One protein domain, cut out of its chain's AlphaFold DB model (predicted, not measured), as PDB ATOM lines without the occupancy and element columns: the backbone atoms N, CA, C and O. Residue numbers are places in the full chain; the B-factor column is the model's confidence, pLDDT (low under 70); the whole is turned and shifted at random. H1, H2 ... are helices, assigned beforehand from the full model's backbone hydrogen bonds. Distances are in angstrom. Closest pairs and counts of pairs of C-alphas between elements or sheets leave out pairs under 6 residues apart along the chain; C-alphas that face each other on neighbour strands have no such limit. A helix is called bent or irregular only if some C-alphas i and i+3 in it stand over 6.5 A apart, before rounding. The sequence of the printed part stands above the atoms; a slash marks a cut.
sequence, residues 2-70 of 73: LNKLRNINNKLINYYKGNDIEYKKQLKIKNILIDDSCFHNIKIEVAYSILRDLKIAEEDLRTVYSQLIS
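Overview. This is residues 2 to 70 of the 73 residues of an uncharacterized protein of Clostridium sp. CAG:302 (UniProt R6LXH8). A helical hairpin, H1 and H2 side by side, stands next to a second, steeply angled helix pair, H3 and H4; few close C-alpha pairs join the two. The printed part has 69 residues with four named helices, H1 to H4 in order, and no named strand: all helix. It is compact, radius of gyration of the C-alphas 11.6 A, spanning 35 by 25 by 19 A.

Arrangement. H1, residues 2 to 15, and H2, residues 20 to 32, touch as a hairpin, closest C-alphas Ile 13 and Tyr 23, 5.7 A, at a shallow tilt of 20 degrees, opposite ways. H3, residues 44 to 53, is close to H2 but not clearly touching, closest C-alphas Ile 29 and Ile 50, 6.9 A. H3 touches H4, residues 58 to 69, closest C-alphas Tyr 48 and Leu 61, 6.4 A, at a steep tilt of 61 degrees. H2 and H4 are apart. Every O i to N i+4 pair is within hydrogen-bond range in H1, H2 and H3, and 6 of 8 in H4.

Along the chain. H1, 20.0 A long, begins at C-alpha 2 (-25.835, 2.238, -8.784). H2 measures 18.6 A, H3 14.2 A. H4, 17.7 A, is irregular, C-alphas 59 and 62 being 7.2 A apart, and ends at C-alpha 69 (-26.533, 11.616, -11.259).

Size, cuts and confidence. The C-alphas farthest apart, Gly 18 and Ser 70, are 36.1 A apart. The printed part has no cut; the link H2 to H3 is long. No printed residue is under 70 in pLDDT.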
ATOM      1  N   LEU A   2     -24.608   2.756  -9.413       94.44
ATOM      2  CA  LEU A   2     -25.835   2.238  -8.784       94.44
ATOM      3  C   LEU A   2     -25.817   0.728  -8.464       94.44
ATOM      4  O   LEU A   2     -26.143   0.328  -7.348       94.44
ATOM      5  N   ASN A   3     -25.337  -0.116  -9.384       95.00
ATOM      6  CA  ASN A   3     -25.218  -1.562  -9.136       95.00
ATOM      7  C   ASN A   3     -24.291  -1.906  -7.955       95.00
ATOM      8  O   ASN A   3     -24.537  -2.874  -7.235       95.00
ATOM      9  N   LYS A   4     -23.262  -1.090  -7.689       95.56
ATOM     10  CA  LYS A   4     -22.403  -1.248  -6.506       95.56
ATOM     11  C   LYS A   4     -23.196  -0.986  -5.223       95.56
ATOM     12  O   LYS A   4     -23.077  -1.763  -4.279       95.56
ATOM     13  N   LEU A   5     -24.048   0.042  -5.210       96.88
ATOM     14  CA  LEU A   5     -24.932   0.345  -4.077       96.88
ATOM     15  C   LEU A   5     -25.959  -0.766  -3.835       96.88
ATOM     16  O   LEU A   5     -26.139  -1.182  -2.694       96.88
ATOM     17  N   ARG A   6     -26.559  -1.314  -4.899       97.88
ATOM     18  CA  ARG A   6     -27.456  -2.485  -4.814       97.88
ATOM     19  C   ARG A   6     -26.759  -3.681  -4.159       97.88
ATOM     20  O   ARG A   6     -27.315  -4.314  -3.261       97.88
ATOM     21  N   ASN A   7     -25.515  -3.955  -4.548       97.94
ATOM     22  CA  ASN A   7     -24.722  -5.037  -3.962       97.94
ATOM     23  C   ASN A   7     -24.386  -4.791  -2.484       97.94
ATOM     24  O   ASN A   7     -24.449  -5.724  -1.684       97.94
ATOM     25  N   ILE A   8     -24.057  -3.552  -2.109       97.94
ATOM     26  CA  ILE A   8     -23.826  -3.171  -0.709       97.94
ATOM     27  C   ILE A   8     -25.105  -3.364   0.112       97.94
ATOM     28  O   ILE A   8     -25.073  -4.049   1.134       97.94
ATOM     29  N   ASN A   9     -26.239  -2.846  -0.362       98.12
ATOM     30  CA  ASN A   9     -27.528  -2.986   0.311       98.12
ATOM     31  C   ASN A   9     -27.901  -4.462   0.534       98.12
ATOM     32  O   ASN A   9     -28.252  -4.839   1.647       98.12
ATOM     33  N   ASN A  10     -27.730  -5.328  -0.472       97.88
ATOM     34  CA  ASN A  10     -27.996  -6.764  -0.329       97.88
ATOM     35  C   ASN A  10     -27.120  -7.431   0.750       97.88
ATOM     36  O   ASN A  10     -27.598  -8.297   1.487       97.88
ATOM     37  N   LYS A  11     -25.850  -7.024   0.884       98.06
ATOM     38  CA  LYS A  11     -24.976  -7.498   1.973       98.06
ATOM     39  C   LYS A  11     -25.475  -7.013   3.336       98.06
ATOM     40  O   LYS A  11     -25.540  -7.811   4.267       98.06
ATOM     41  N   LEU A  12     -25.879  -5.745   3.437       97.88
ATOM     42  CA  LEU A  12     -26.405  -5.156   4.673       97.88
ATOM     43  C   LEU A  12     -27.732  -5.793   5.106       97.88
ATOM     44  O   LEU A  12     -27.906  -6.071   6.287       97.88
ATOM     45  N   ILE A  13     -28.636  -6.104   4.172       97.56
ATOM     46  CA  ILE A  13     -29.882  -6.837   4.460       97.56
ATOM     47  C   ILE A  13     -29.576  -8.176   5.130       97.56
ATOM     48  O   ILE A  13     -30.195  -8.519   6.133       97.56
ATOM     49  N   ASN A  14     -28.612  -8.929   4.594       97.00
ATOM     50  CA  ASN A  14     -28.219 -10.210   5.176       97.00
ATOM     51  C   ASN A  14     -27.555 -10.039   6.548       97.00
ATOM     52  O   ASN A  14     -27.858 -10.808   7.457       97.00
ATOM     53  N   TYR A  15     -26.701  -9.025   6.699       97.25
ATOM     54  CA  TYR A  15     -26.034  -8.704   7.961       97.25
ATOM     55  C   TYR A  15     -27.029  -8.325   9.070       97.25
ATOM     56  O   TYR A  15     -26.896  -8.778  10.203       97.25
ATOM     57  N   TYR A  16     -28.068  -7.551   8.744       97.06
ATOM     58  CA  TYR A  16     -29.053  -7.065   9.712       97.06
ATOM     59  C   TYR A  16     -30.264  -7.980   9.917       97.06
ATOM     60  O   TYR A  16     -31.190  -7.567  10.601       97.06
ATOM     61  N   LYS A  17     -30.288  -9.222   9.412       91.50
ATOM     62  CA  LYS A  17     -31.450 -10.130   9.570       91.50
ATOM     63  C   LYS A  17     -31.966 -10.281  11.011       91.50
ATOM     64  O   LYS A  17     -33.155 -10.504  11.193       91.50
ATOM     65  N   GLY A  18     -31.096 -10.163  12.018       93.38
ATOM     66  CA  GLY A  18     -31.466 -10.213  13.443       93.38
ATOM     67  C   GLY A  18     -31.790  -8.856  14.090       93.38
ATOM     68  O   GLY A  18     -32.150  -8.816  15.261       93.38
ATOM     69  N   ASN A  19     -31.652  -7.747  13.362       96.44
ATOM     70  CA  ASN A  19     -31.947  -6.391  13.823       96.44
ATOM     71  C   ASN A  19     -33.112  -5.825  13.004       96.44
ATOM     72  O   ASN A  19     -32.909  -5.284  11.918       96.44
ATOM     73  N   ASP A  20     -34.330  -5.941  13.533       94.88
ATOM     74  CA  ASP A  20     -35.566  -5.586  12.823       94.88
ATOM     75  C   ASP A  20     -35.584  -4.133  12.310       94.88
ATOM     76  O   ASP A  20     -36.030  -3.873  11.191       94.88
ATOM     77  N   ILE A  21     -35.036  -3.189  13.083       96.25
ATOM     78  CA  ILE A  21     -35.006  -1.764  12.723       96.25
ATOM     79  C   ILE A  21     -34.100  -1.538  11.510       96.25
ATOM     80  O   ILE A  21     -34.537  -0.971  10.502       96.25
ATOM     81  N   GLU A  22     -32.848  -1.997  11.579       96.56
ATOM     82  CA  GLU A  22     -31.899  -1.827  10.475       96.56
ATOM     83  C   GLU A  22     -32.301  -2.665   9.258       96.56
ATOM     84  O   GLU A  22     -32.217  -2.188   8.126       96.56
ATOM     85  N   TYR A  23     -32.839  -3.867   9.468       96.88
ATOM     86  CA  TYR A  23     -33.362  -4.714   8.400       96.88
ATOM     87  C   TYR A  23     -34.472  -4.013   7.611       96.88
ATOM     88  O   TYR A  23     -34.375  -3.872   6.389       96.88
ATOM     89  N   LYS A  24     -35.497  -3.491   8.299       96.75
ATOM     90  CA  LYS A  24     -36.592  -2.738   7.667       96.75
ATOM     91  C   LYS A  24     -36.091  -1.491   6.949       96.75
ATOM     92  O   LYS A  24     -36.591  -1.173   5.869       96.75
ATOM     93  N   LYS A  25     -35.097  -0.794   7.508       97.12
ATOM     94  CA  LYS A  25     -34.473   0.360   6.851       97.12
ATOM     95  C   LYS A  25     -33.809  -0.046   5.533       97.12
ATOM     96  O   LYS A  25     -34.089   0.560   4.500       97.12
ATOM     97  N   GLN A  26     -33.010  -1.113   5.534       97.94
ATOM     98  CA  GLN A  26     -32.345  -1.589   4.321       97.94
ATOM     99  C   GLN A  26     -33.334  -2.108   3.268       97.94
ATOM    100  O   GLN A  26     -33.095  -1.894   2.082       97.94
ATOM    101  N   LEU A  27     -34.466  -2.702   3.667       97.44
ATOM    102  CA  LEU A  27     -35.547  -3.063   2.736       97.44
ATOM    103  C   LEU A  27     -36.179  -1.836   2.063       97.44
ATOM    104  O   LEU A  27     -36.441  -1.867   0.861       97.44
ATOM    105  N   LYS A  28     -36.390  -0.738   2.799       96.81
ATOM    106  CA  LYS A  28     -36.871   0.521   2.203       96.81
ATOM    107  C   LYS A  28     -35.865   1.073   1.195       96.81
ATOM    108  O   LYS A  28     -36.255   1.434   0.089       96.81
ATOM    109  N   ILE A  29     -34.578   1.080   1.550       97.00
ATOM    110  CA  ILE A  29     -33.507   1.511   0.640       97.00
ATOM    111  C   ILE A  29     -33.469   0.620  -0.604       97.00
ATOM    112  O   ILE A  29     -33.382   1.141  -1.711       97.00
ATOM    113  N   LYS A  30     -33.616  -0.702  -0.454       97.50
ATOM    114  CA  LYS A  30     -33.689  -1.633  -1.586       97.50
ATOM    115  C   LYS A  30     -34.768  -1.226  -2.580       97.50
ATOM    116  O   LYS A  30     -34.481  -1.188  -3.769       97.50
ATOM    117  N   ASN A  31     -35.966  -0.897  -2.093       96.50
ATOM    118  CA  ASN A  31     -37.083  -0.486  -2.943       96.50
ATOM    119  C   ASN A  31     -36.802   0.826  -3.686       96.50
ATOM    120  O   ASN A  31     -37.164   0.941  -4.849       96.50
ATOM    121  N   ILE A  32     -36.120   1.784  -3.048       95.12
ATOM    122  CA  ILE A  32     -35.693   3.030  -3.707       95.12
ATOM    123  C   ILE A  32     -34.692   2.722  -4.825       95.12
ATOM    124  O   ILE A  32     -34.840   3.210  -5.938       95.12
ATOM    125  N   LEU A  33     -33.706   1.861  -4.553       95.50
ATOM    126  CA  LEU A  33     -32.658   1.497  -5.509       95.50
ATOM    127  C   LEU A  33     -33.151   0.629  -6.683       95.50
ATOM    128  O   LEU A  33     -32.334   0.291  -7.539       95.50
ATOM    129  N   ILE A  34     -34.428   0.219  -6.738       94.31
ATOM    130  CA  ILE A  34     -34.995  -0.494  -7.901       94.31
ATOM    131  C   ILE A  34     -35.053   0.432  -9.118       94.31
ATOM    132  O   ILE A  34     -34.754  -0.015 -10.221       94.31
ATOM    133  N   ASP A  35     -35.381   1.706  -8.916       92.94
ATOM    134  CA  ASP A  35     -35.422   2.702  -9.985       92.94
ATOM    135  C   ASP A  35     -33.996   3.151 -10.353       92.94
ATOM    136  O   ASP A  35     -33.242   3.640  -9.507       92.94
ATOM    137  N   ASP A  36     -33.620   2.987 -11.624       91.06
ATOM    138  CA  ASP A  36     -32.310   3.396 -12.141       91.06
ATOM    139  C   ASP A  36     -32.106   4.922 -12.092       91.06
ATOM    140  O   ASP A  36     -30.966   5.387 -12.031       91.06
ATOM    141  N   SER A  37     -33.193   5.699 -12.041       91.44
ATOM    142  CA  SER A  37     -33.193   7.164 -11.938       91.44
ATOM    143  C   SER A  37     -33.506   7.682 -10.528       91.44
ATOM    144  O   SER A  37     -33.715   8.883 -10.345       91.44
ATOM    145  N   CYS A  38     -33.505   6.822  -9.501       93.31
ATOM    146  CA  CYS A  38     -33.918   7.199  -8.143       93.31
ATOM    147  C   CYS A  38     -33.180   8.428  -7.582       93.31
ATOM    148  O   CYS A  38     -33.791   9.257  -6.911       93.31
ATOM    149  N   PHE A  39     -31.886   8.583  -7.882       93.75
ATOM    150  CA  PHE A  39     -31.069   9.697  -7.393       93.75
ATOM    151  C   PHE A  39     -31.307  11.021  -8.136       93.75
ATOM    152  O   PHE A  39     -30.950  12.066  -7.600       93.75
ATOM    153  N   HIS A  40     -31.937  11.006  -9.315       91.69
ATOM    154  CA  HIS A  40     -32.362  12.222 -10.027       91.69
ATOM    155  C   HIS A  40     -33.670  12.793  -9.471       91.69
ATOM    156  O   HIS A  40     -33.919  13.989  -9.590       91.69
ATOM    157  N   ASN A  41     -34.488  11.939  -8.849       88.56
ATOM    158  CA  ASN A  41     -35.853  12.259  -8.427       88.56
ATOM    159  C   ASN A  41     -35.982  12.588  -6.931       88.56
ATOM    160  O   ASN A  41     -37.079  12.882  -6.452       88.56
ATOM    161  N   ILE A  42     -34.885  12.534  -6.173       91.62
ATOM    162  CA  ILE A  42     -34.873  12.820  -4.734       91.62
ATOM    163  C   ILE A  42     -33.995  14.025  -4.417       91.62
ATOM    164  O   ILE A  42     -33.054  14.352  -5.135       91.62
ATOM    165  N   LYS A  43     -34.289  14.680  -3.293       95.12
ATOM    166  CA  LYS A  43     -33.453  15.769  -2.786       95.12
ATOM    167  C   LYS A  43     -32.078  15.244  -2.365       95.12
ATOM    168  O   LYS A  43     -31.965  14.123  -1.857       95.12
ATOM    169  N   ILE A  44     -31.050  16.075  -2.514       93.88
ATOM    170  CA  ILE A  44     -29.659  15.706  -2.216       93.88
ATOM    171  C   ILE A  44     -29.462  15.269  -0.756       93.88
ATOM    172  O   ILE A  44     -28.699  14.345  -0.489       93.88
ATOM    173  N   GLU A  45     -30.199  15.849   0.191       95.81
ATOM    174  CA  GLU A  45     -30.123  15.480   1.608       95.81
ATOM    175  C   GLU A  45     -30.620  14.048   1.839       95.81
ATOM    176  O   GLU A  45     -30.037  13.295   2.622       95.81
ATOM    177  N   VAL A  46     -31.671  13.647   1.114       95.44
ATOM    178  CA  VAL A  46     -32.207  12.280   1.149       95.44
ATOM    179  C   VAL A  46     -31.218  11.318   0.502       95.44
ATOM    180  O   VAL A  46     -30.940  10.260   1.066       95.44
ATOM    181  N   ALA A  47     -30.633  11.702  -0.635       96.31
ATOM    182  CA  ALA A  47     -29.592  10.914  -1.284       96.31
ATOM    183  C   ALA A  47     -28.410  10.660  -0.338       96.31
ATOM    184  O   ALA A  47     -28.002   9.515  -0.160       96.31
ATOM    185  N   TYR A  48     -27.902  11.695   0.334       97.44
ATOM    186  CA  TYR A  48     -26.807  11.559   1.298       97.44
ATOM    187  C   TYR A  48     -27.194  10.702   2.502       97.44
ATOM    188  O   TYR A  48     -26.391   9.874   2.927       97.44
ATOM    189  N   SER A  49     -28.423  10.820   3.012       97.25
ATOM    190  CA  SER A  49     -28.910   9.924   4.070       97.25
ATOM    191  C   SER A  49     -28.865   8.457   3.636       97.25
ATOM    192  O   SER A  49     -28.340   7.622   4.369       97.25
ATOM    193  N   ILE A  50     -29.342   8.148   2.424       97.25
ATOM    194  CA  ILE A  50     -29.304   6.787   1.872       97.25
ATOM    195  C   ILE A  50     -27.859   6.295   1.750       97.25
ATOM    196  O   ILE A  50     -27.554   5.172   2.138       97.25
ATOM    197  N   LEU A  51     -26.951   7.127   1.236       97.88
ATOM    198  CA  LEU A  51     -25.543   6.759   1.086       97.88
ATOM    199  C   LEU A  51     -24.863   6.481   2.440       97.88
ATOM    200  O   LEU A  51     -24.129   5.497   2.554       97.88
ATOM    201  N   ARG A  52     -25.161   7.261   3.485       98.00
ATOM    202  CA  ARG A  52     -24.684   6.989   4.855       98.00
ATOM    203  C   ARG A  52     -25.243   5.681   5.411       98.00
ATOM    204  O   ARG A  52     -24.504   4.891   5.999       98.00
ATOM    205  N   ASP A  53     -26.527   5.409   5.186       97.31
ATOM    206  CA  ASP A  53     -27.150   4.139   5.576       97.31
ATOM    207  C   ASP A  53     -26.555   2.938   4.814       97.31
ATOM    208  O   ASP A  53     -26.545   1.817   5.328       97.31
ATOM    209  N   LEU A  54     -25.996   3.175   3.622       97.69
ATOM    210  CA  LEU A  54     -25.202   2.218   2.847       97.69
ATOM    211  C   LEU A  54     -23.722   2.172   3.258       97.69
ATOM    212  O   LEU A  54     -22.926   1.513   2.590       97.69
ATOM    213  N   LYS A  55     -23.347   2.823   4.365       97.25
ATOM    214  CA  LYS A  55     -21.980   2.858   4.909       97.25
ATOM    215  C   LYS A  55     -20.949   3.470   3.955       97.25
ATOM    216  O   LYS A  55     -19.776   3.110   4.008       97.25
ATOM    217  N   ILE A  56     -21.376   4.390   3.091       97.69
ATOM    218  CA  ILE A  56     -20.451   5.250   2.349       97.69
ATOM    219  C   ILE A  56     -19.890   6.294   3.320       97.69
ATOM    220  O   ILE A  56     -20.643   6.868   4.108       97.69
ATOM    221  N   ALA A  57     -18.574   6.498   3.279       97.12
ATOM    222  CA  ALA A  57     -17.883   7.462   4.124       97.12
ATOM    223  C   ALA A  57     -18.303   8.903   3.782       97.12
ATOM    224  O   ALA A  57     -18.689   9.186   2.644       97.12
ATOM    225  N   GLU A  58     -18.248   9.811   4.759       95.44
ATOM    226  CA  GLU A  58     -18.749  11.185   4.607       95.44
ATOM    227  C   GLU A  58     -17.973  11.941   3.516       95.44
ATOM    228  O   GLU A  58     -18.559  12.626   2.675       95.44
ATOM    229  N   GLU A  59     -16.657  11.737   3.478       97.12
ATOM    230  CA  GLU A  59     -15.733  12.267   2.477       97.12
ATOM    231  C   GLU A  59     -16.051  11.800   1.046       97.12
ATOM    232  O   GLU A  59     -15.799  12.527   0.081       97.12
ATOM    233  N   ASP A  60     -16.671  10.626   0.903       96.81
ATOM    234  CA  ASP A  60     -16.984  10.016  -0.387       96.81
ATOM    235  C   ASP A  60     -18.378  10.389  -0.903       96.81
ATOM    236  O   ASP A  60     -18.647  10.233  -2.098       96.81
ATOM    237  N   LEU A  61     -19.275  10.901  -0.049       96.50
ATOM    238  CA  LEU A  61     -20.684  11.129  -0.403       96.50
ATOM    239  C   LEU A  61     -20.845  11.974  -1.663       96.50
ATOM    240  O   LEU A  61     -21.593  11.601  -2.568       96.50
ATOM    241  N   ARG A  62     -20.110  13.088  -1.751       95.38
ATOM    242  CA  ARG A  62     -20.174  14.001  -2.899       95.38
ATOM    243  C   ARG A  62     -19.729  13.313  -4.187       95.38
ATOM    244  O   ARG A  62     -20.382  13.459  -5.222       95.38
ATOM    245  N   THR A  63     -18.633  12.564  -4.122       95.44
ATOM    246  CA  THR A  63     -18.053  11.864  -5.272       95.44
ATOM    247  C   THR A  63     -18.994  10.768  -5.754       95.44
ATOM    248  O   THR A  63     -19.326  10.703  -6.938       95.44
ATOM    249  N   VAL A  64     -19.493   9.949  -4.827       95.56
ATOM    250  CA  VAL A  64     -20.444   8.874  -5.118       95.56
ATOM    251  C   VAL A  64     -21.744   9.429  -5.696       95.56
ATOM    252  O   VAL A  64     -22.213   8.922  -6.712       95.56
ATOM    253  N   TYR A  65     -22.302  10.484  -5.100       95.25
ATOM    254  CA  TYR A  65     -23.523  11.114  -5.597       95.25
ATOM    255  C   TYR A  65     -23.349  11.673  -7.009       95.25
ATOM    256  O   TYR A  65     -24.172  11.393  -7.877       95.25
ATOM    257  N   SER A  66     -22.237  12.363  -7.276       92.88
ATOM    258  CA  SER A  66     -21.918  12.885  -8.612       92.88
ATOM    259  C   SER A  66     -21.894  11.773  -9.669       92.88
ATOM    260  O   SER A  66     -22.469  11.932 -10.741       92.88
ATOM    261  N   GLN A  67     -21.316  10.609  -9.344       93.06
ATOM    262  CA  GLN A  67     -21.294   9.436 -10.231       93.06
ATOM    263  C   GLN A  67     -22.667   8.773 -10.436       93.06
ATOM    264  O   GLN A  67     -22.828   7.993 -11.376       93.06
ATOM    265  N   LEU A  68     -23.633   8.999  -9.539       92.44
ATOM    266  CA  LEU A  68     -24.996   8.472  -9.668       92.44
ATOM    267  C   LEU A  68     -25.846   9.347 -10.587       92.44
ATOM    268  O   LEU A  68     -26.583   8.811 -11.407       92.44
ATOM    269  N   ILE A  69     -25.727  10.672 -10.470       90.75
ATOM    270  CA  ILE A  69     -26.533  11.616 -11.259       90.75
ATOM    271  C   ILE A  69     -25.922  11.940 -12.626       90.75
ATOM    272  O   ILE A  69     -26.643  12.281 -13.562       90.75
ATOM    273  N   SER A  70     -24.602  11.823 -12.753       85.00
ATOM    274  CA  SER A  70     -23.860  12.071 -13.985       85.00
ATOM    275  C   SER A  70     -22.821  10.968 -14.171       85.00
ATOM    276  O   SER A  70     -21.634  11.185 -13.902       85.00
TER     277      SER A  70